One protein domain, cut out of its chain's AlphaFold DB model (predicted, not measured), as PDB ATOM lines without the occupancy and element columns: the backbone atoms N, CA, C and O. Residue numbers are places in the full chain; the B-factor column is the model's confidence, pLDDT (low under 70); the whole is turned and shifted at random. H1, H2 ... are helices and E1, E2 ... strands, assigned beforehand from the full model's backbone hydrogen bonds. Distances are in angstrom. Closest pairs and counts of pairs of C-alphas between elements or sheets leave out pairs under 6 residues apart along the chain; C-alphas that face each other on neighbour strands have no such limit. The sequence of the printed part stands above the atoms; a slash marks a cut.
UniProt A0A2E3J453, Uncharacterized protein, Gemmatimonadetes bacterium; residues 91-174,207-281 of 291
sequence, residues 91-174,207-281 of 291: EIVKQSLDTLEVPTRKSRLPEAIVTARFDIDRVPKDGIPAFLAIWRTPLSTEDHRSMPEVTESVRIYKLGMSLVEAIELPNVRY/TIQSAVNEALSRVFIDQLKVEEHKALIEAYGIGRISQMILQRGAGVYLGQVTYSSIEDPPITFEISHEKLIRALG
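What this domain is: This is residues 91 to 174 and 207 to 281 of the 291 residues of an uncharacterized protein of Gemmatimonadetes bacterium (UniProt A0A2E3J453). A twisted five-stranded sheet has helices packed over one face, its other face bare; H3 crosses that covered face, and the long H5 meets H3 near its end and runs on past the sheet, where residues 207 to 216 stick out as an arm. H1 and H6 pack on H3, and H2 lies at one end of E1. The printed part has 159 residues, with H1 H2 E1 E2 H3 H4 H5 E3 E4 E5 H6 along the chain; the sheet, E1 E2 E3 E4 E5, is antiparallel and the class is mixed, helices and strands. It is only just compact, close to loose, with a radius of gyration of the C-alphas of 17.7 A, and spans 65 by 36 by 28 A.

How they stand to each other: Look first at the sheet: E1 is residues 116 to 123, E2 131 to 138, E3 241 to 248, E4 252 to 259 and E5 267 to 272. Between E1 and E2, a hairpin, find N 121 and O 133 at 2.8 A; between E2 and E3, N 134 and O 244 at 2.8 A. E3, E4 and E5 form a meander, each strand the antiparallel neighbour of the one before; see N 247 and O 254 at 2.7 A, and N 255 and O 269 at 2.8 A. H3, residues 147 to 165, runs across the strands at a height over the sheet of 8.4 A, and the C-alphas of Phe 118 and Ser 153 are its closest to E1, 4.8 A. With H5, residues 207 to 237, and H6, residues 273 to 279, it makes two layers, helices on one face of a sheet. H3 is the hub, touching four helices. Its residues 161 to 165 touch H5 at a shallow tilt of 6 degrees, opposite ways, closest at the C-alphas of Val 164 and Ile 233, 6.3 A. H6 touches H3 at a steep tilt of 38 degrees, closest at the C-alphas of Ser 162 and Ala 279, 4.9 A. H1, residues 91 to 98, touches H3 about perpendicular, at 83 degrees, closest at the C-alphas of Leu 97 and Arg 155, 5.3 A. H2, residues 111 to 115, only grazes the sheet and touches H3, closest at the C-alphas of Ile 113 and Val 154, 6.6 A. H4, residues 171 to 174, touches H5, closest at the C-alphas of Tyr 174 and Ile 221, 5.7 A. Every O i to N i+4 pair is within hydrogen-bond range in H1, H2, H3, H5 and H6; H4 is too short for one.

Where its parts are: Find C-alpha 116 at (0.868, 9.978, -24.574); from there E1 runs 22.3 A. E2 is 22.4 A long, E3 21.0 A, E4 22.9 A and E5 16.5 A. H3 is 26.8 A long. H5 starts at C-alpha 207, (40.766, -25.778, -24.982), and runs 44.7 A to C-alpha 237, (3.460, -1.234, -22.953).

The domain as a whole: The two C-alphas farthest apart are those of His 144 and Thr 207, 65.7 A. Residues 175 to 206 are not printed, and C-alphas 174 and 207 are 22.3 A apart across the cut. Of the links printed whole, H1 to H2 is long, with 12 residues. The mean pLDDT of the printed part is 82.7; 27 residues are under 70, among them 103 to 107, 124 to 129 and 141 to 144.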
ATOM      1  N   GLU A  91       0.374   4.672 -48.169       66.56
ATOM      2  CA  GLU A  91      -0.810   3.815 -48.248       66.56
ATOM      3  C   GLU A  91      -0.585   2.412 -47.676       66.56
ATOM      4  O   GLU A  91      -1.474   1.881 -47.033       66.56
ATOM      5  N   ILE A  92       0.609   1.829 -47.824       66.00
ATOM      6  CA  ILE A  92       0.886   0.471 -47.327       66.00
ATOM      7  C   ILE A  92       1.005   0.458 -45.803       66.00
ATOM      8  O   ILE A  92       0.438  -0.410 -45.151       66.00
ATOM      9  N   VAL A  93       1.692   1.444 -45.216       67.75
ATOM     10  CA  VAL A  93       1.723   1.570 -43.747       67.75
ATOM     11  C   VAL A  93       0.346   1.945 -43.215       67.75
ATOM     12  O   VAL A  93      -0.052   1.476 -42.161       67.75
ATOM     13  N   LYS A  94      -0.430   2.743 -43.950       70.75
ATOM     14  CA  LYS A  94      -1.817   3.020 -43.578       70.75
ATOM     15  C   LYS A  94      -2.679   1.750 -43.614       70.75
ATOM     16  O   LYS A  94      -3.387   1.491 -42.651       70.75
ATOM     17  N   GLN A  95      -2.542   0.914 -44.643       71.81
ATOM     18  CA  GLN A  95      -3.208  -0.388 -44.732       71.81
ATOM     19  C   GLN A  95      -2.801  -1.321 -43.589       71.81
ATOM     20  O   GLN A  95      -3.672  -1.926 -42.973       71.81
ATOM     21  N   SER A  96      -1.510  -1.402 -43.248       67.88
ATOM     22  CA  SER A  96      -1.059  -2.207 -42.104       67.88
ATOM     23  C   SER A  96      -1.569  -1.671 -40.765       67.88
ATOM     24  O   SER A  96      -1.714  -2.422 -39.811       67.88
ATOM     25  N   LEU A  97      -1.829  -0.364 -40.673       75.31
ATOM     26  CA  LEU A  97      -2.472   0.253 -39.513       75.31
ATOM     27  C   LEU A  97      -3.988  -0.025 -39.488       75.31
ATOM     28  O   LEU A  97      -4.561  -0.138 -38.407       75.31
ATOM     29  N   ASP A  98      -4.637  -0.135 -40.649       73.75
ATOM     30  CA  ASP A  98      -6.076  -0.395 -40.787       73.75
ATOM     31  C   ASP A  98      -6.454  -1.867 -40.536       73.75
ATOM     32  O   ASP A  98      -7.579  -2.137 -40.114       73.75
ATOM     33  N   THR A  99      -5.533  -2.819 -40.730       67.94
ATOM     34  CA  THR A  99      -5.746  -4.241 -40.387       67.94
ATOM     35  C   THR A  99      -5.716  -4.516 -38.880       67.94
ATOM     36  O   THR A  99      -6.124  -5.591 -38.441       67.94
ATOM     37  N   LEU A 100      -5.252  -3.561 -38.071       66.69
ATOM     38  CA  LEU A 100      -5.141  -3.710 -36.624       66.69
ATOM     39  C   LEU A 100      -6.457  -3.310 -35.941       66.69
ATOM     40  O   LEU A 100      -6.876  -2.155 -35.990       66.69
ATOM     41  N   GLU A 101      -7.089  -4.258 -35.242       70.81
ATOM     42  CA  GLU A 101      -8.325  -3.997 -34.491       70.81
ATOM     43  C   GLU A 101      -8.125  -2.883 -33.454       70.81
ATOM     44  O   GLU A 101      -7.223  -2.967 -32.619       70.81
ATOM     45  N   VAL A 102      -8.968  -1.851 -33.442       70.62
ATOM     46  CA  VAL A 102      -8.867  -0.767 -32.451       70.62
ATOM     47  C   VAL A 102      -9.935  -0.947 -31.365       70.62
ATOM     48  O   VAL A 102     -11.116  -1.085 -31.693       70.62
ATOM     49  N   PRO A 103      -9.575  -0.936 -30.066       68.38
ATOM     50  CA  PRO A 103     -10.554  -0.935 -28.988       68.38
ATOM     51  C   PRO A 103     -11.486   0.279 -29.095       68.38
ATOM     52  O   PRO A 103     -11.052   1.427 -29.145       68.38
ATOM     53  N   THR A 104     -12.792   0.022 -29.070       64.31
ATOM     54  CA  THR A 104     -13.843   1.044 -29.223       64.31
ATOM     55  C   THR A 104     -14.147   1.829 -27.944       64.31
ATOM     56  O   THR A 104     -14.899   2.800 -27.983       64.31
ATOM     57  N   ARG A 105     -13.581   1.439 -26.792       67.62
ATOM     58  CA  ARG A 105     -13.816   2.084 -25.486       67.62
ATOM     59  C   ARG A 105     -12.516   2.591 -24.868       67.62
ATOM     60  O   ARG A 105     -11.566   1.821 -24.736       67.62
ATOM     61  N   LYS A 106     -12.527   3.841 -24.380       67.12
ATOM     62  CA  LYS A 106     -11.375   4.484 -23.715       67.12
ATOM     63  C   LYS A 106     -10.848   3.701 -22.501       67.12
ATOM     64  O   LYS A 106      -9.650   3.677 -22.270       67.12
ATOM     65  N   SER A 107     -11.717   2.990 -21.777       66.19
ATOM     66  CA  SER A 107     -11.343   2.182 -20.603       66.19
ATOM     67  C   SER A 107     -10.532   0.916 -20.923       66.19
ATOM     68  O   SER A 107     -10.153   0.196 -20.008       66.19
ATOM     69  N   ARG A 108     -10.324   0.594 -22.207       75.75
ATOM     70  CA  ARG A 108      -9.509  -0.543 -22.673       75.75
ATOM     71  C   ARG A 108      -8.238  -0.088 -23.398       75.75
ATOM     72  O   ARG A 108      -7.624  -0.885 -24.104       75.75
ATOM     73  N   LEU A 109      -7.884   1.193 -23.293       81.38
ATOM     74  CA  LEU A 109      -6.673   1.719 -23.910       81.38
ATOM     75  C   LEU A 109      -5.442   1.333 -23.076       81.38
ATOM     76  O   LEU A 109      -5.508   1.408 -21.849       81.38
ATOM     77  N   PRO A 110      -4.325   0.951 -23.720       83.50
ATOM     78  CA  PRO A 110      -3.045   0.782 -23.041       83.50
ATOM     79  C   PRO A 110      -2.621   2.067 -22.322       83.50
ATOM     80  O   PRO A 110      -2.848   3.166 -22.832       83.50
ATOM     81  N   GLU A 111      -1.952   1.935 -21.178       84.94
ATOM     82  CA  GLU A 111      -1.476   3.068 -20.371       84.94
ATOM     83  C   GLU A 111      -0.595   4.034 -21.177       84.94
ATOM     84  O   GLU A 111      -0.749   5.257 -21.088       84.94
ATOM     85  N   ALA A 112       0.258   3.495 -22.053       86.94
ATOM     86  CA  ALA A 112       1.076   4.291 -22.960       86.94
ATOM     87  C   ALA A 112       0.244   5.253 -23.833       86.94
ATOM     88  O   ALA A 112       0.668   6.383 -24.060       86.94
ATOM     89  N   ILE A 113      -0.947   4.838 -24.287       87.94
ATOM     90  CA  ILE A 113      -1.862   5.662 -25.101       87.94
ATOM     91  C   ILE A 113      -2.623   6.676 -24.254       87.94
ATOM     92  O   ILE A 113      -2.941   7.770 -24.722       87.94
ATOM     93  N   VAL A 114      -2.964   6.315 -23.018       86.12
ATOM     94  CA  VAL A 114      -3.669   7.221 -22.103       86.12
ATOM     95  C   VAL A 114      -2.776   8.411 -21.752       86.12
ATOM     96  O   VAL A 114      -3.251   9.539 -21.721       86.12
ATOM     97  N   THR A 115      -1.483   8.163 -21.546       86.31
ATOM     98  CA  THR A 115      -0.510   9.169 -21.087       86.31
ATOM     99  C   THR A 115       0.214   9.907 -22.213       86.31
ATOM    100  O   THR A 115       0.863  10.923 -21.960       86.31
ATOM    101  N   ALA A 116       0.140   9.411 -23.450       88.69
ATOM    102  CA  ALA A 116       0.868   9.978 -24.574       88.69
ATOM    103  C   ALA A 116       0.148   9.823 -25.919       88.69
ATOM    104  O   ALA A 116      -0.734   8.983 -26.120       88.69
ATOM    105  N   ARG A 117       0.571  10.648 -26.871       90.56
ATOM    106  CA  ARG A 117       0.301  10.503 -28.298       90.56
ATOM    107  C   ARG A 117       1.458   9.749 -28.951       90.56
ATOM    108  O   ARG A 117       2.612   9.958 -28.587       90.56
ATOM    109  N   PHE A 118       1.136   8.900 -29.920       91.75
ATOM    110  CA  PHE A 118       2.127   8.232 -30.757       91.75
ATOM    111  C   PHE A 118       2.081   8.809 -32.164       91.75
ATOM    112  O   PHE A 118       1.003   8.923 -32.744       91.75
ATOM    113  N   ASP A 119       3.253   9.128 -32.699       90.69
ATOM    114  CA  ASP A 119       3.434   9.622 -34.058       90.69
ATOM    115  C   ASP A 119       4.477   8.767 -34.783       90.69
ATOM    116  O   ASP A 119       5.363   8.172 -34.164       90.69
ATOM    117  N   ILE A 120       4.358   8.693 -36.106       89.00
ATOM    118  CA  ILE A 120       5.275   7.944 -36.961       89.00
ATOM    119  C   ILE A 120       5.811   8.849 -38.063       89.00
ATOM    120  O   ILE A 120       5.043   9.458 -38.805       89.00
ATOM    121  N   ASP A 121       7.132   8.900 -38.192       85.25
ATOM    122  CA  ASP A 121       7.822   9.671 -39.217       85.25
ATOM    123  C   ASP A 121       8.700   8.800 -40.100       85.25
ATOM    124  O   ASP A 121       9.179   7.724 -39.735       85.25
ATOM    125  N   ARG A 122       8.943   9.324 -41.297       80.75
ATOM    126  CA  ARG A 122       9.872   8.769 -42.270       80.75
ATOM    127  C   ARG A 122      10.851   9.846 -42.686       80.75
ATOM    128  O   ARG A 122      10.457  10.993 -42.903       80.75
ATOM    129  N   VAL A 123      12.117   9.468 -42.813       71.56
ATOM    130  CA  VAL A 123      13.190  10.400 -43.174       71.56
ATOM    131  C   VAL A 123      14.000   9.819 -44.334       71.56
ATOM    132  O   VAL A 123      14.586   8.752 -44.152       71.56
ATOM    133  N   PRO A 124      14.085  10.491 -45.501       65.69
ATOM    134  CA  PRO A 124      13.318  11.681 -45.897       65.69
ATOM    135  C   PRO A 124      11.806  11.399 -46.026       65.69
ATOM    136  O   PRO A 124      11.393  10.246 -46.133       65.69
ATOM    137  N   LYS A 125      10.986  12.462 -46.001       68.44
ATOM    138  CA  LYS A 125       9.515  12.364 -46.114       68.44
ATOM    139  C   LYS A 125       9.067  11.844 -47.484       68.44
ATOM    140  O   LYS A 125       8.094  11.098 -47.558       68.44
ATOM    141  N   ASP A 126       9.816  12.204 -48.525       64.00
ATOM    142  CA  ASP A 126       9.575  11.824 -49.914       64.00
ATOM    143  C   ASP A 126      10.713  10.939 -50.442       64.00
ATOM    144  O   ASP A 126      11.879  11.108 -50.077       64.00
ATOM    145  N   GLY A 127      10.383  10.001 -51.333       62.81
ATOM    146  CA  GLY A 127      11.337   9.037 -51.888       62.81
ATOM    147  C   GLY A 127      11.502   7.780 -51.028       62.81
ATOM    148  O   GLY A 127      10.605   7.398 -50.279       62.81
ATOM    149  N   ILE A 128      12.633   7.084 -51.174       65.81
ATOM    150  CA  ILE A 128      12.932   5.878 -50.387       65.81
ATOM    151  C   ILE A 128      13.428   6.335 -49.005       65.81
ATOM    152  O   ILE A 128      14.513   6.918 -48.935       65.81
ATOM    153  N   PRO A 129      12.684   6.087 -47.909       68.31
ATOM    154  CA  PRO A 129      13.084   6.547 -46.591       68.31
ATOM    155  C   PRO A 129      14.357   5.819 -46.163       68.31
ATOM    156  O   PRO A 129      14.491   4.621 -46.370       68.31
ATOM    157  N   ALA A 130      15.306   6.516 -45.554       72.81
ATOM    158  CA  ALA A 130      16.438   5.882 -44.888       72.81
ATOM    159  C   ALA A 130      16.024   5.336 -43.510       72.81
ATOM    160  O   ALA A 130      16.509   4.277 -43.103       72.81
ATOM    161  N   PHE A 131      15.073   6.013 -42.855       82.00
ATOM    162  CA  PHE A 131      14.615   5.709 -41.502       82.00
ATOM    163  C   PHE A 131      13.089   5.706 -41.388       82.00
ATOM    164  O   PHE A 131      12.407   6.520 -42.018       82.00
ATOM    165  N   LEU A 132      12.585   4.826 -40.529       86.94
ATOM    166  CA  LEU A 132      11.250   4.868 -39.942       86.94
ATOM    167  C   LEU A 132      11.416   5.172 -38.453       86.94
ATOM    168  O   LEU A 132      12.191   4.494 -37.785       86.94
ATOM    169  N   ALA A 133      10.716   6.171 -37.933       89.62
ATOM    170  CA  ALA A 133      10.775   6.530 -36.526       89.62
ATOM    171  C   ALA A 133       9.373   6.550 -35.920       89.62
ATOM    172  O   ALA A 133       8.443   7.058 -36.538       89.62
ATOM    173  N   ILE A 134       9.228   5.991 -34.724       92.06
ATOM    174  CA  ILE A 134       8.020   6.073 -33.905       92.06
ATOM    175  C   ILE A 134       8.383   6.862 -32.653       92.06
ATOM    176  O   ILE A 134       9.359   6.536 -31.975       92.06
ATOM    177  N   TRP A 135       7.593   7.883 -32.349       92.50
ATOM    178  CA  TRP A 135       7.820   8.788 -31.229       92.50
ATOM    179  C   TRP A 135       6.619   8.777 -30.302       92.50
ATOM    180  O   TRP A 135       5.470   8.721 -30.749       92.50
ATOM    181  N   ARG A 136       6.896   8.878 -29.006       91.94
ATOM    182  CA  ARG A 136       5.903   9.052 -27.957       91.94
ATOM    183  C   ARG A 136       5.987  10.481 -27.427       91.94
ATOM    184  O   ARG A 136       6.981  10.861 -26.814       91.94
ATOM    185  N   THR A 137       4.915  11.241 -27.606       90.44
ATOM    186  CA  THR A 137       4.781  12.616 -27.115       90.44
ATOM    187  C   THR A 137       3.872  12.624 -25.882       90.44
ATOM    188  O   THR A 137       2.686  12.312 -26.017       90.44
ATOM    189  N   PRO A 138       4.379  12.949 -24.676       88.56
ATOM    190  CA  PRO A 138       3.560  13.019 -23.466       88.56
ATOM    191  C   PRO A 138       2.406  14.014 -23.616       88.56
ATOM    192  O   PRO A 138       2.567  15.071 -24.226       88.56
ATOM    193  N   LEU A 139       1.248  13.687 -23.048       86.12
ATOM    194  CA  LEU A 139       0.087  14.577 -23.049       86.12
ATOM    195  C   LEU A 139       0.096  15.457 -21.799       86.12
ATOM    196  O   LEU A 139       0.389  14.989 -20.700       86.12
ATOM    197  N   SER A 140      -0.271  16.725 -21.955       75.38
ATOM    198  CA  SER A 140      -0.639  17.580 -20.826       75.38
ATOM    199  C   SER A 140      -1.995  17.140 -20.259       75.38
ATOM    200  O   SER A 140      -2.862  16.708 -21.015       75.38
ATOM    201  N   THR A 141      -2.190  17.266 -18.948       62.47
ATOM    202  CA  THR A 141      -3.249  16.650 -18.117       62.47
ATOM    203  C   THR A 141      -4.715  17.020 -18.417       62.47
ATOM    204  O   THR A 141      -5.604  16.643 -17.660       62.47
ATOM    205  N   GLU A 142      -5.013  17.668 -19.539       55.06
ATOM    206  CA  GLU A 142      -6.369  18.013 -19.985       55.06
ATOM    207  C   GLU A 142      -6.602  17.476 -21.404       55.06
ATOM    208  O   GLU A 142      -6.582  18.198 -22.397       55.06
ATOM    209  N   ASP A 143      -6.747  16.157 -21.525       62.28
ATOM    210  CA  ASP A 143      -6.764  15.507 -22.833       62.28
ATOM    211  C   ASP A 143      -8.151  15.578 -23.509       62.28
ATOM    212  O   ASP A 143      -9.063  14.792 -23.231       62.28
ATOM    213  N   HIS A 144      -8.311  16.541 -24.422       61.28
ATOM    214  CA  HIS A 144      -9.442  16.668 -25.354       61.28
ATOM    215  C   HIS A 144      -9.161  16.023 -26.722       61.28
ATOM    216  O   HIS A 144      -9.737  16.442 -27.727       61.28
ATOM    217  N   ARG A 145      -8.301  14.992 -26.792       79.06
ATOM    218  CA  ARG A 145      -8.081  14.249 -28.042       79.06
ATOM    219  C   ARG A 145      -9.393  13.750 -28.639       79.06
ATOM    220  O   ARG A 145     -10.218  13.098 -27.978       79.06
ATOM    221  N   SER A 146      -9.544  14.022 -29.928       81.75
ATOM    222  CA  SER A 146     -10.643  13.511 -30.729       81.75
ATOM    223  C   SER A 146     -10.528  11.986 -30.872       81.75
ATOM    224  O   SER A 146      -9.437  11.412 -30.854       81.75
ATOM    225  N   MET A 147     -11.658  11.286 -31.017       80.25
ATOM    226  CA  MET A 147     -11.642   9.827 -31.215       80.25
ATOM    227  C   MET A 147     -10.796   9.370 -32.424       80.25
ATOM    228  O   MET A 147     -10.131   8.338 -32.297       80.25
ATOM    229  N   PRO A 148     -10.755  10.096 -33.560       83.56
ATOM    230  CA  PRO A 148      -9.838   9.787 -34.658       83.56
ATOM    231  C   PRO A 148      -8.357   9.818 -34.257       83.56
ATOM    232  O   PRO A 148      -7.631   8.883 -34.583       83.56
ATOM    233  N   GLU A 149      -7.915  10.817 -33.489       83.56
ATOM    234  CA  GLU A 149      -6.515  10.923 -33.039       83.56
ATOM    235  C   GLU A 149      -6.133   9.796 -32.076       83.56
ATOM    236  O   GLU A 149      -5.052   9.216 -32.181       83.56
ATOM    237  N   VAL A 150      -7.038   9.438 -31.158       85.00
ATOM    238  CA  VAL A 150      -6.844   8.279 -30.272       85.00
ATOM    239  C   VAL A 150      -6.727   7.000 -31.098       85.00
ATOM    240  O   VAL A 150      -5.841   6.186 -30.853       85.00
ATOM    241  N   THR A 151      -7.592   6.834 -32.100       84.75
ATOM    242  CA  THR A 151      -7.585   5.669 -32.998       84.75
ATOM    243  C   THR A 151      -6.257   5.561 -33.748       84.75
ATOM    244  O   THR A 151      -5.663   4.485 -33.778       84.75
ATOM    245  N   GLU A 152      -5.756   6.662 -34.305       86.06
ATOM    246  CA  GLU A 152      -4.466   6.701 -35.001       86.06
ATOM    247  C   GLU A 152      -3.296   6.383 -34.060       86.06
ATOM    248  O   GLU A 152      -2.498   5.496 -34.366       86.06
ATOM    249  N   SER A 153      -3.248   7.001 -32.875       89.12
ATOM    250  CA  SER A 153      -2.232   6.690 -31.858       89.12
ATOM    251  C   SER A 153      -2.246   5.214 -31.456       89.12
ATOM    252  O   SER A 153      -1.183   4.609 -31.347       89.12
ATOM    253  N   VAL A 154      -3.421   4.597 -31.279       89.06
ATOM    254  CA  VAL A 154      -3.518   3.161 -30.961       89.06
ATOM    255  C   VAL A 154      -2.963   2.295 -32.087       89.06
ATOM    256  O   VAL A 154      -2.269   1.316 -31.814       89.06
ATOM    257  N   ARG A 155      -3.244   2.639 -33.346       88.00
ATOM    258  CA  ARG A 155      -2.713   1.892 -34.493       88.00
ATOM    259  C   ARG A 155      -1.189   1.980 -34.545       88.00
ATOM    260  O   ARG A 155      -0.532   0.952 -34.676       88.00
ATOM    261  N   ILE A 156      -0.629   3.183 -34.383       90.75
ATOM    262  CA  ILE A 156       0.827   3.399 -34.372       90.75
ATOM    263  C   ILE A 156       1.468   2.673 -33.187       90.75
ATOM    264  O   ILE A 156       2.488   2.011 -33.351       90.75
ATOM    265  N   TYR A 157       0.843   2.723 -32.009       91.19
ATOM    266  CA  TYR A 157       1.292   1.970 -30.842       91.19
ATOM    267  C   TYR A 157       1.342   0.470 -31.121       91.19
ATOM    268  O   TYR A 157       2.364  -0.152 -30.852       91.19
ATOM    269  N   LYS A 158       0.284  -0.110 -31.699       89.50
ATOM    270  CA  LYS A 158       0.255  -1.537 -32.042       89.50
ATOM    271  C   LYS A 158       1.329  -1.905 -33.061       89.50
ATOM    272  O   LYS A 158       1.991  -2.916 -32.879       89.50
ATOM    273  N   LEU A 159       1.542  -1.070 -34.080       88.62
ATOM    274  CA  LEU A 159       2.640  -1.245 -35.030       88.62
ATOM    275  C   LEU A 159       4.001  -1.240 -34.320       88.62
ATOM    276  O   LEU A 159       4.814  -2.129 -34.550       88.62
ATOM    277  N   GLY A 160       4.245  -0.265 -33.443       91.31
ATOM    278  CA  GLY A 160       5.480  -0.214 -32.669       91.31
ATOM    279  C   GLY A 160       5.636  -1.411 -31.731       91.31
ATOM    280  O   GLY A 160       6.736  -1.935 -31.631       91.31
ATOM    281  N   MET A 161       4.550  -1.923 -31.141       92.56
ATOM    282  CA  MET A 161       4.583  -3.158 -30.351       92.56
ATOM    283  C   MET A 161       4.984  -4.364 -31.209       92.56
ATOM    284  O   MET A 161       5.907  -5.081 -30.840       92.56
ATOM    285  N   SER A 162       4.386  -4.536 -32.394       90.50
ATOM    286  CA  SER A 162       4.786  -5.594 -33.335       90.50
ATOM    287  C   SER A 162       6.260  -5.483 -33.745       90.50
ATOM    288  O   SER A 162       6.921  -6.494 -33.973       90.50
ATOM    289  N   LEU A 163       6.794  -4.259 -33.849       91.44
ATOM    290  CA  LEU A 163       8.217  -4.036 -34.103       91.44
ATOM    291  C   LEU A 163       9.077  -4.411 -32.891       91.44
ATOM    292  O   LEU A 163      10.096  -5.065 -33.090       91.44
ATOM    293  N   VAL A 164       8.670  -4.061 -31.662       93.50
ATOM    294  CA  VAL A 164       9.356  -4.487 -30.427       93.50
ATOM    295  C   VAL A 164       9.401  -6.011 -30.333       93.50
ATOM    296  O   VAL A 164      10.462  -6.570 -30.081       93.50
ATOM    297  N   GLU A 165       8.293  -6.699 -30.603       92.75
ATOM    298  CA  GLU A 165       8.224  -8.168 -30.611       92.75
ATOM    299  C   GLU A 165       9.125  -8.801 -31.688       92.75
ATOM    300  O   GLU A 165       9.572  -9.942 -31.565       92.75
ATOM    301  N   ALA A 166       9.433  -8.059 -32.754       91.81
ATOM    302  CA  ALA A 166      10.311  -8.497 -33.833       91.81
ATOM    303  C   ALA A 166      11.807  -8.228 -33.578       91.81
ATOM    304  O   ALA A 166      12.633  -8.699 -34.367       91.81
ATOM    305  N   ILE A 167      12.163  -7.508 -32.506       93.75
ATOM    306  CA  ILE A 167      13.543  -7.134 -32.171       93.75
ATOM    307  C   ILE A 167      14.428  -8.360 -31.926       93.75
ATOM    308  O   ILE A 167      14.112  -9.263 -31.152       93.75
ATOM    309  N   GLU A 168      15.607  -8.333 -32.537       92.06
ATOM    310  CA  GLU A 168      16.727  -9.230 -32.298       92.06
ATOM    311  C   GLU A 168      17.860  -8.448 -31.626       92.06
ATOM    312  O   GLU A 168      18.349  -7.440 -32.134       92.06
ATOM    313  N   LEU A 169      18.274  -8.908 -30.447       91.12
ATOM    314  CA  LEU A 169      19.304  -8.244 -29.651       91.12
ATOM    315  C   LEU A 169      20.687  -8.841 -29.976       91.12
ATOM    316  O   LEU A 169      20.818 -10.072 -30.021       91.12
ATOM    317  N   PRO A 170      21.732  -8.020 -30.192       86.19
ATOM    318  CA  PRO A 170      23.059  -8.512 -30.555       86.19
ATOM    319  C   PRO A 170      23.764  -9.186 -29.367       86.19
ATOM    320  O   PRO A 170      23.743  -8.675 -28.249       86.19
ATOM    321  N   ASN A 171      24.463 -10.305 -29.607       83.25
ATOM    322  CA  ASN A 171      25.183 -11.055 -28.556       83.25
ATOM    323  C   ASN A 171      26.212 -10.196 -27.813       83.25
ATOM    324  O   ASN A 171      26.393 -10.347 -26.609       83.25
ATOM    325  N   VAL A 172      26.882  -9.296 -28.542       79.50
ATOM    326  CA  VAL A 172      28.008  -8.493 -28.041       79.50
ATOM    327  C   VAL A 172      27.625  -7.675 -26.804       79.50
ATOM    328  O   VAL A 172      28.450  -7.512 -25.910       79.50
ATOM    329  N   ARG A 173      26.363  -7.237 -26.709       82.94
ATOM    330  CA  ARG A 173      25.825  -6.482 -25.566       82.94
ATOM    331  C   ARG A 173      25.880  -7.264 -24.248       82.94
ATOM    332  O   ARG A 173      26.017  -6.652 -23.198       82.94
ATOM    333  N   TYR A 174      25.798  -8.592 -24.306       85.94
ATOM    334  CA  TYR A 174      25.648  -9.458 -23.132       85.94
ATOM    335  C   TYR A 174      26.928 -10.203 -22.751       85.94
ATOM    336  O   TYR A 174      26.935 -10.924 -21.757       85.94
ATOM    337  N   THR A 207      41.765 -25.576 -23.916       66.25
ATOM    338  CA  THR A 207      40.766 -25.778 -24.982       66.25
ATOM    339  C   THR A 207      39.432 -26.287 -24.444       66.25
ATOM    340  O   THR A 207      38.381 -25.823 -24.889       66.25
ATOM    341  N   ILE A 208      39.448 -27.177 -23.447       65.19
ATOM    342  CA  ILE A 208      38.226 -27.672 -22.797       65.19
ATOM    343  C   ILE A 208      37.569 -26.540 -22.004       65.19
ATOM    344  O   ILE A 208      36.368 -26.307 -22.137       65.19
ATOM    345  N   GLN A 209      38.352 -25.780 -21.237       67.69
ATOM    346  CA  GLN A 209      37.850 -24.640 -20.477       67.69
ATOM    347  C   GLN A 209      37.288 -23.547 -21.396       67.69
ATOM    348  O   GLN A 209      36.229 -22.986 -21.111       67.69
ATOM    349  N   SER A 210      37.948 -23.276 -22.526       72.50
ATOM    350  CA  SER A 210      37.438 -22.350 -23.539       72.50
ATOM    351  C   SER A 210      36.112 -22.832 -24.132       72.50
ATOM    352  O   SER A 210      35.169 -22.046 -24.216       72.50
ATOM    353  N   ALA A 211      36.000 -24.115 -24.490       71.75
ATOM    354  CA  ALA A 211      34.769 -24.683 -25.043       71.75
ATOM    355  C   ALA A 211      33.605 -24.650 -24.036       71.75
ATOM    356  O   ALA A 211      32.477 -24.307 -24.397       71.75
ATOM    357  N   VAL A 212      33.874 -24.947 -22.760       74.62
ATOM    358  CA  VAL A 212      32.879 -24.861 -21.679       74.62
ATOM    359  C   VAL A 212      32.439 -23.415 -21.456       74.62
ATOM    360  O   VAL A 212      31.241 -23.146 -21.387       74.62
ATOM    361  N   ASN A 213      33.378 -22.468 -21.397       77.56
ATOM    362  CA  ASN A 213      33.054 -21.051 -21.236       77.56
ATOM    363  C   ASN A 213      32.255 -20.510 -22.424       77.56
ATOM    364  O   ASN A 213      31.336 -19.717 -22.225       77.56
ATOM    365  N   GLU A 214      32.561 -20.943 -23.646       78.94
ATOM    366  CA  GLU A 214      31.789 -20.582 -24.833       78.94
ATOM    367  C   GLU A 214      30.361 -21.142 -24.761       78.94
ATOM    368  O   GLU A 214      29.400 -20.405 -24.990       78.94
ATOM    369  N   ALA A 215      30.202 -22.416 -24.388       77.31
ATOM    370  CA  ALA A 215      28.894 -23.046 -24.237       77.31
ATOM    371  C   ALA A 215      28.044 -22.362 -23.153       77.31
ATOM    372  O   ALA A 215      26.890 -22.015 -23.406       77.31
ATOM    373  N   LEU A 216      28.623 -22.095 -21.977       78.38
ATOM    374  CA  LEU A 216      27.951 -21.364 -20.900       78.38
ATOM    375  C   LEU A 216      27.607 -19.933 -21.317       78.38
ATOM    376  O   LEU A 216      26.506 -19.465 -21.043       78.38
ATOM    377  N   SER A 217      28.516 -19.253 -22.024       82.75
ATOM    378  CA  SER A 217      28.267 -17.894 -22.515       82.75
ATOM    379  C   SER A 217      27.061 -17.869 -23.440       82.75
ATOM    380  O   SER A 217      26.220 -16.992 -23.298       82.75
ATOM    381  N   ARG A 218      26.925 -18.844 -24.349       83.31
ATOM    382  CA  ARG A 218      25.752 -18.938 -25.231       83.31
ATOM    383  C   ARG A 218      24.454 -19.084 -24.437       83.31
ATOM    384  O   ARG A 218      23.530 -18.317 -24.678       83.31
ATOM    385  N   VAL A 219      24.412 -19.987 -23.454       85.69
ATOM    386  CA  VAL A 219      23.217 -20.204 -22.613       85.69
ATOM    387  C   VAL A 219      22.828 -18.933 -21.856       85.69
ATOM    388  O   VAL A 219      21.668 -18.525 -21.894       85.69
ATOM    389  N   PHE A 220      23.791 -18.273 -21.208       86.12
ATOM    390  CA  PHE A 220      23.518 -17.045 -20.464       86.12
ATOM    391  C   PHE A 220      23.127 -15.879 -21.368       86.12
ATOM    392  O   PHE A 220      22.211 -15.135 -21.035       86.12
ATOM    393  N   ILE A 221      23.775 -15.729 -22.526       87.38
ATOM    394  CA  ILE A 221      23.403 -14.708 -23.511       87.38
ATOM    395  C   ILE A 221      21.965 -14.929 -23.982       87.38
ATOM    396  O   ILE A 221      21.195 -13.974 -24.017       87.38
ATOM    397  N   ASP A 222      21.582 -16.163 -24.312       87.94
ATOM    398  CA  ASP A 222      20.223 -16.466 -24.765       87.94
ATOM    399  C   ASP A 222      19.184 -16.178 -23.674       87.94
ATOM    400  O   ASP A 222      18.143 -15.582 -23.956       87.94
ATOM    401  N   GLN A 223      19.485 -16.509 -22.414       89.50
ATOM    402  CA  GLN A 223      18.623 -16.165 -21.284       89.50
ATOM    403  C   GLN A 223      18.488 -14.644 -21.108       89.50
ATOM    404  O   GLN A 223      17.369 -14.129 -21.056       89.50
ATOM    405  N   LEU A 224      19.610 -13.920 -21.073       90.06
ATOM    406  CA  LEU A 224      19.640 -12.462 -20.921       90.06
ATOM    407  C   LEU A 224      18.880 -11.755 -22.047       90.06
ATOM    408  O   LEU A 224      18.185 -10.771 -21.807       90.06
ATOM    409  N   LYS A 225      18.954 -12.274 -23.276       91.12
ATOM    410  CA  LYS A 225      18.164 -11.762 -24.399       91.12
ATOM    411  C   LYS A 225      16.669 -11.926 -24.181       91.12
ATOM    412  O   LYS A 225      15.922 -11.006 -24.493       91.12
ATOM    413  N   VAL A 226      16.221 -13.080 -23.686       91.56
ATOM    414  CA  VAL A 226      14.794 -13.312 -23.414       91.56
ATOM    415  C   VAL A 226      14.300 -12.376 -22.313       91.56
ATOM    416  O   VAL A 226      13.203 -11.831 -22.427       91.56
ATOM    417  N   GLU A 227      15.099 -12.173 -21.267       92.25
ATOM    418  CA  GLU A 227      14.786 -11.247 -20.174       92.25
ATOM    419  C   GLU A 227      14.708  -9.796 -20.670       92.25
ATOM    420  O   GLU A 227      13.690  -9.137 -20.456       92.25
ATOM    421  N   GLU A 228      15.709  -9.326 -21.421       91.75
ATOM    422  CA  GLU A 228      15.715  -7.973 -21.995       91.75
ATOM    423  C   GLU A 228      14.561  -7.774 -22.987       91.75
ATOM    424  O   GLU A 228      13.912  -6.732 -23.000       91.75
ATOM    425  N   HIS A 229      14.259  -8.778 -23.813       92.88
ATOM    426  CA  HIS A 229      13.162  -8.692 -24.774       92.88
ATOM    427  C   HIS A 229      11.803  -8.566 -24.070       92.88
ATOM    428  O   HIS A 229      10.975  -7.745 -24.463       92.88
ATOM    429  N   LYS A 230      11.586  -9.310 -22.978       94.19
ATOM    430  CA  LYS A 230      10.394  -9.143 -22.131       94.19
ATOM    431  C   LYS A 230      10.343  -7.750 -21.501       94.19
ATOM    432  O   LYS A 230       9.294  -7.113 -21.549       94.19
ATOM    433  N   ALA A 231      11.468  -7.267 -20.975       92.69
ATOM    434  CA  ALA A 231      11.565  -5.932 -20.391       92.69
ATOM    435  C   ALA A 231      11.289  -4.824 -21.423       92.69
ATOM    436  O   ALA A 231      10.652  -3.826 -21.099       92.69
ATOM    437  N   LEU A 232      11.709  -5.004 -22.679       93.69
ATOM    438  CA  LEU A 232      11.408  -4.095 -23.787       93.69
ATOM    439  C   LEU A 232       9.911  -4.050 -24.116       93.69
ATOM    440  O   LEU A 232       9.362  -2.958 -24.268       93.69
ATOM    441  N   ILE A 233       9.248  -5.210 -24.195       94.06
ATOM    442  CA  ILE A 233       7.794  -5.299 -24.422       94.06
ATOM    443  C   ILE A 233       7.040  -4.591 -23.292       94.06
ATOM    444  O   ILE A 233       6.159  -3.767 -23.547       94.06
ATOM    445  N   GLU A 234       7.412  -4.870 -22.042       94.38
ATOM    446  CA  GLU A 234       6.815  -4.233 -20.871       94.38
ATOM    447  C   GLU A 234       7.044  -2.718 -20.886       94.38
ATOM    448  O   GLU A 234       6.085  -1.951 -20.793       94.38
ATOM    449  N   ALA A 235       8.289  -2.277 -21.099       92.50
ATOM    450  CA  ALA A 235       8.657  -0.867 -21.165       92.50
ATOM    451  C   ALA A 235       7.909  -0.118 -22.276       92.50
ATOM    452  O   ALA A 235       7.527   1.038 -22.081       92.50
ATOM    453  N   TYR A 236       7.668  -0.753 -23.425       92.75
ATOM    454  CA  TYR A 236       6.837  -0.173 -24.475       92.75
ATOM    455  C   TYR A 236       5.371  -0.076 -24.032       92.75
ATOM    456  O   TYR A 236       4.739   0.970 -24.199       92.75
ATOM    457  N   GLY A 237       4.847  -1.138 -23.412       89.81
ATOM    458  CA  GLY A 237       3.460  -1.234 -22.953       89.81
ATOM    459  C   GLY A 237       3.063  -0.180 -21.918       89.81
ATOM    460  O   GLY A 237       1.971   0.388 -22.004       89.81
ATOM    461  N   ILE A 238       3.971   0.141 -20.994       90.62
ATOM    462  CA  ILE A 238       3.780   1.195 -19.981       90.62
ATOM    463  C   ILE A 238       4.268   2.577 -20.447       90.62
ATOM    464  O   ILE A 238       4.227   3.549 -19.698       90.62
ATOM    465  N   GLY A 239       4.751   2.700 -21.689       88.31
ATOM    466  CA  GLY A 239       5.169   3.979 -22.267       88.31
ATOM    467  C   GLY A 239       6.507   4.519 -21.750       88.31
ATOM    468  O   GLY A 239       6.769   5.713 -21.878       88.31
ATOM    469  N   ARG A 240       7.384   3.675 -21.190       91.56
ATOM    470  CA  ARG A 240       8.758   4.072 -20.837       91.56
ATOM    471  C   ARG A 240       9.629   4.315 -22.064       91.56
ATOM    472  O   ARG A 240      10.575   5.086 -21.958       91.56
ATOM    473  N   ILE A 241       9.321   3.726 -23.214       92.88
ATOM    474  CA  ILE A 241      10.027   3.998 -24.473       92.88
ATOM    475  C   ILE A 241       9.511   5.308 -25.083       92.88
ATOM    476  O   ILE A 241       8.315   5.454 -25.335       92.88
ATOM    477  N   SER A 242      10.416   6.265 -25.297       91.50
ATOM    478  CA  SER A 242      10.110   7.584 -25.870       91.50
ATOM    479  C   SER A 242      10.245   7.596 -27.391       91.50
ATOM    480  O   SER A 242       9.517   8.313 -28.077       91.50
ATOM    481  N   GLN A 243      11.161   6.789 -27.925       93.44
ATOM    482  CA  GLN A 243      11.485   6.775 -29.341       93.44
ATOM    483  C   GLN A 243      11.963   5.394 -29.786       93.44
ATOM    484  O   GLN A 243      12.741   4.735 -29.097       93.44
ATOM    485  N   MET A 244      11.552   4.997 -30.986       93.75
ATOM    486  CA  MET A 244      12.121   3.881 -31.730       93.75
ATOM    487  C   MET A 244      12.513   4.361 -33.124       93.75
ATOM    488  O   MET A 244      11.689   4.933 -33.832       93.75
ATOM    489  N   ILE A 245      13.749   4.100 -33.538       91.38
ATOM    490  CA  ILE A 245      14.238   4.364 -34.895       91.38
ATOM    491  C   ILE A 245      14.603   3.037 -35.547       91.38
ATOM    492  O   ILE A 245      15.266   2.207 -34.933       91.38
ATOM    493  N   LEU A 246      14.223   2.868 -36.808       90.88
ATOM    494  CA  LEU A 246      14.589   1.739 -37.647       90.88
ATOM    495  C   LEU A 246      15.229   2.242 -38.942       90.88
ATOM    496  O   LEU A 246      14.610   2.964 -39.722       90.88
ATOM    497  N   GLN A 247      16.469   1.837 -39.177       88.31
ATOM    498  CA  GLN A 247      17.289   2.166 -40.330       88.31
ATOM    499  C   GLN A 247      17.421   0.970 -41.277       88.31
ATOM    500  O   GLN A 247      17.564  -0.189 -40.878       88.31
ATOM    501  N   ARG A 248      17.462   1.275 -42.574       78.94
ATOM    502  CA  ARG A 248      17.822   0.307 -43.611       78.94
ATOM    503  C   ARG A 248      19.293  -0.117 -43.508       78.94
ATOM    504  O   ARG A 248      20.178   0.712 -43.711       78.94
ATOM    505  N   GLY A 249      19.549  -1.409 -43.302       68.62
ATOM    506  CA  GLY A 249      20.879  -2.019 -43.414       68.62
ATOM    507  C   GLY A 249      21.020  -2.949 -44.627       68.62
ATOM    508  O   GLY A 249      20.107  -3.103 -45.439       68.62
ATOM    509  N   ALA A 250      22.193  -3.564 -44.787       65.06
ATOM    510  CA  ALA A 250      22.463  -4.523 -45.860       65.06
ATOM    511  C   ALA A 250      22.067  -5.947 -45.424       65.06
ATOM    512  O   ALA A 250      22.883  -6.688 -44.893       65.06
ATOM    513  N   GLY A 251      20.803  -6.317 -45.639       65.06
ATOM    514  CA  GLY A 251      20.258  -7.650 -45.325       65.06
ATOM    515  C   GLY A 251      19.555  -7.762 -43.966       65.06
ATOM    516  O   GLY A 251      18.688  -8.617 -43.807       65.06
ATOM    517  N   VAL A 252      19.847  -6.849 -43.038       76.62
ATOM    518  CA  VAL A 252      19.156  -6.669 -41.748       76.62
ATOM    519  C   VAL A 252      18.754  -5.207 -41.570       76.62
ATOM    520  O   VAL A 252      19.327  -4.319 -42.206       76.62
ATOM    521  N   TYR A 253      17.759  -4.953 -40.728       85.62
ATOM    522  CA  TYR A 253      17.342  -3.604 -40.357       85.62
ATOM    523  C   TYR A 253      17.905  -3.289 -38.983       85.62
ATOM    524  O   TYR A 253      17.682  -4.050 -38.051       85.62
ATOM    525  N   LEU A 254      18.651  -2.197 -38.872       89.38
ATOM    526  CA  LEU A 254      19.286  -1.794 -37.621       89.38
ATOM    527  C   LEU A 254      18.426  -0.733 -36.967       89.38
ATOM    528  O   LEU A 254      17.949   0.166 -37.650       89.38
ATOM    529  N   GLY A 255      18.236  -0.803 -35.664       91.00
ATOM    530  CA  GLY A 255      17.424   0.171 -34.967       91.00
ATOM    531  C   GLY A 255      17.952   0.522 -33.598       91.00
ATOM    532  O   GLY A 255      18.910  -0.067 -33.093       91.00
ATOM    533  N   GLN A 256      17.317   1.530 -33.020       93.50
ATOM    534  CA  GLN A 256      17.602   2.004 -31.683       93.50
ATOM    535  C   GLN A 256      16.301   2.315 -30.953       93.50
ATOM    536  O   GLN A 256      15.406   2.953 -31.508       93.50
ATOM    537  N   VAL A 257      16.203   1.858 -29.709       93.56
ATOM    538  CA  VAL A 257      15.158   2.239 -28.761       93.56
ATOM    539  C   VAL A 257      15.757   3.207 -27.751       93.56
ATOM    540  O   VAL A 257      16.808   2.925 -27.173       93.56
ATOM    541  N   THR A 258      15.070   4.318 -27.513       93.56
ATOM    542  CA  THR A 258      15.422   5.303 -26.489       93.56
ATOM    543  C   THR A 258      14.330   5.338 -25.429       93.56
ATOM    544  O   THR A 258      13.132   5.333 -25.734       93.56
ATOM    545  N   TYR A 259      14.743   5.368 -24.167       91.06
ATOM    546  CA  TYR A 259      13.838   5.480 -23.033       91.06
ATOM    547  C   TYR A 259      13.451   6.937 -22.764       91.06
ATOM    548  O   TYR A 259      14.064   7.887 -23.244       91.06
ATOM    549  N   SER A 260      12.377   7.119 -22.004       85.12
ATOM    550  CA  SER A 260      11.924   8.428 -21.527       85.12
ATOM    551  C   SER A 260      12.802   8.941 -20.383       85.12
ATOM    552  O   SER A 260      12.875  10.147 -20.172       85.12
ATOM    553  N   SER A 261      13.466   8.034 -19.653       83.69
ATOM    554  CA  SER A 261      14.488   8.381 -18.663       83.69
ATOM    555  C   SER A 261      15.840   8.557 -19.349       83.69
ATOM    556  O   SER A 261      16.220   7.736 -20.179       83.69
ATOM    557  N   ILE A 262      16.576   9.601 -18.969       73.38
ATOM    558  CA  ILE A 262      17.946   9.861 -19.445       73.38
ATOM    559  C   ILE A 262      18.939   8.844 -18.848       73.38
ATOM    560  O   ILE A 262      20.023   8.645 -19.390       73.38
ATOM    561  N   GLU A 263      18.574   8.193 -17.742       80.25
ATOM    562  CA  GLU A 263      19.437   7.255 -17.016       80.25
ATOM    563  C   GLU A 263      19.566   5.894 -17.713       80.25
ATOM    564  O   GLU A 263      20.575   5.210 -17.543       80.25
ATOM    565  N   ASP A 264      18.575   5.515 -18.524       80.62
ATOM    566  CA  ASP A 264      18.573   4.243 -19.238       80.62
ATOM    567  C   ASP A 264      19.283   4.411 -20.600       80.62
ATOM    568  O   ASP A 264      18.809   5.171 -21.457       80.62
ATOM    569  N   PRO A 265      20.411   3.714 -20.857       85.88
ATOM    570  CA  PRO A 265      21.117   3.836 -22.124       85.88
ATOM    571  C   PRO A 265      20.264   3.283 -23.273       85.88
ATOM    572  O   PRO A 265      19.538   2.296 -23.102       85.88
ATOM    573  N   PRO A 266      20.374   3.861 -24.480       89.19
ATOM    574  CA  PRO A 266      19.591   3.394 -25.605       89.19
ATOM    575  C   PRO A 266      19.995   1.974 -26.020       89.19
ATOM    576  O   PRO A 266      21.150   1.552 -25.896       89.19
ATOM    577  N   ILE A 267      19.030   1.231 -26.553       91.06
ATOM    578  CA  ILE A 267      19.214  -0.160 -26.967       91.06
ATOM    579  C   ILE A 267      19.306  -0.233 -28.473       91.06
ATOM    580  O   ILE A 267      18.349   0.099 -29.165       91.06
ATOM    581  N   THR A 268      20.447  -0.693 -28.977       92.00
ATOM    582  CA  THR A 268      20.590  -1.048 -30.384       92.00
ATOM    583  C   THR A 268      20.042  -2.446 -30.631       92.00
ATOM    584  O   THR A 268      20.225  -3.360 -29.822       92.00
ATOM    585  N   PHE A 269      19.363  -2.606 -31.756       92.62
ATOM    586  CA  PHE A 269      18.742  -3.859 -32.140       92.62
ATOM    587  C   PHE A 269      18.828  -4.098 -33.641       92.62
ATOM    588  O   PHE A 269      19.112  -3.191 -34.424       92.62
ATOM    589  N   GLU A 270      18.529  -5.329 -34.027       92.06
ATOM    590  CA  GLU A 270      18.373  -5.745 -35.409       92.06
ATOM    591  C   GLU A 270      16.964  -6.309 -35.623       92.06
ATOM    592  O   GLU A 270      16.321  -6.784 -34.691       92.06
ATOM    593  N   ILE A 271      16.454  -6.244 -36.846       90.31
ATOM    594  CA  ILE A 271      15.258  -6.972 -37.269       90.31
ATOM    595  C   ILE A 271      15.593  -7.632 -38.601       90.31
ATOM    596  O   ILE A 271      15.971  -6.962 -39.568       90.31
ATOM    597  N   SER A 272      15.449  -8.952 -38.674       86.62
ATOM    598  CA  SER A 272      15.562  -9.676 -39.938       86.62
ATOM    599  C   SER A 272      14.424  -9.315 -40.900       86.62
ATOM    600  O   SER A 272      13.308  -8.972 -40.508       86.62
ATOM    601  N   HIS A 273      14.690  -9.409 -42.202       82.38
ATOM    602  CA  HIS A 273      13.723  -9.036 -43.236       82.38
ATOM    603  C   HIS A 273      12.372  -9.760 -43.107       82.38
ATOM    604  O   HIS A 273      11.319  -9.143 -43.254       82.38
ATOM    605  N   GLU A 274      12.388 -11.051 -42.773       82.75
ATOM    606  CA  GLU A 274      11.169 -11.845 -42.589       82.75
ATOM    607  C   GLU A 274      10.351 -11.396 -41.379       82.75
ATOM    608  O   GLU A 274       9.125 -11.285 -41.469       82.75
ATOM    609  N   LYS A 275      11.021 -11.112 -40.255       88.06
ATOM    610  CA  LYS A 275      10.363 -10.600 -39.051       88.06
ATOM    611  C   LYS A 275       9.767  -9.225 -39.293       88.06
ATOM    612  O   LYS A 275       8.645  -8.983 -38.863       88.06
ATOM    613  N   LEU A 276      10.451  -8.369 -40.053       85.50
ATOM    614  CA  LEU A 276       9.920  -7.057 -40.402       85.50
ATOM    615  C   LEU A 276       8.671  -7.159 -41.286       85.50
ATOM    616  O   LEU A 276       7.691  -6.474 -41.024       85.50
ATOM    617  N   ILE A 277       8.660  -8.043 -42.289       81.81
ATOM    618  CA  ILE A 277       7.465  -8.302 -43.114       81.81
ATOM    619  C   ILE A 277       6.275  -8.708 -42.239       81.81
ATOM    620  O   ILE A 277       5.185  -8.158 -42.394       81.81
ATOM    621  N   ARG A 278       6.495  -9.635 -41.295       83.56
ATOM    622  CA  ARG A 278       5.452 -10.096 -40.366       83.56
ATOM    623  C   ARG A 278       4.985  -8.984 -39.430       83.56
ATOM    624  O   ARG A 278       3.782  -8.800 -39.286       83.56
ATOM    625  N   ALA A 279       5.912  -8.225 -38.849       85.44
ATOM    626  CA  ALA A 279       5.604  -7.117 -37.946       85.44
ATOM    627  C   ALA A 279       4.788  -6.013 -38.635       85.44
ATOM    628  O   ALA A 279       3.890  -5.432 -38.032       85.44
ATOM    629  N   LEU A 280       5.065  -5.762 -39.918       81.50
ATOM    630  CA  LEU A 280       4.324  -4.816 -40.751       81.50
ATOM    631  C   LEU A 280       3.010  -5.395 -41.310       81.50
ATOM    632  O   LEU A 280       2.336  -4.715 -42.080       81.50
ATOM    633  N   GLY A 281       2.647  -6.641 -40.981       74.44
ATOM    634  CA  GLY A 281       1.426  -7.282 -41.480       74.44
ATOM    635  C   GLY A 281       1.389  -7.445 -43.005       74.44
ATOM    636  O   GLY A 281       0.312  -7.506 -43.593       74.44
TER     637      GLY A 281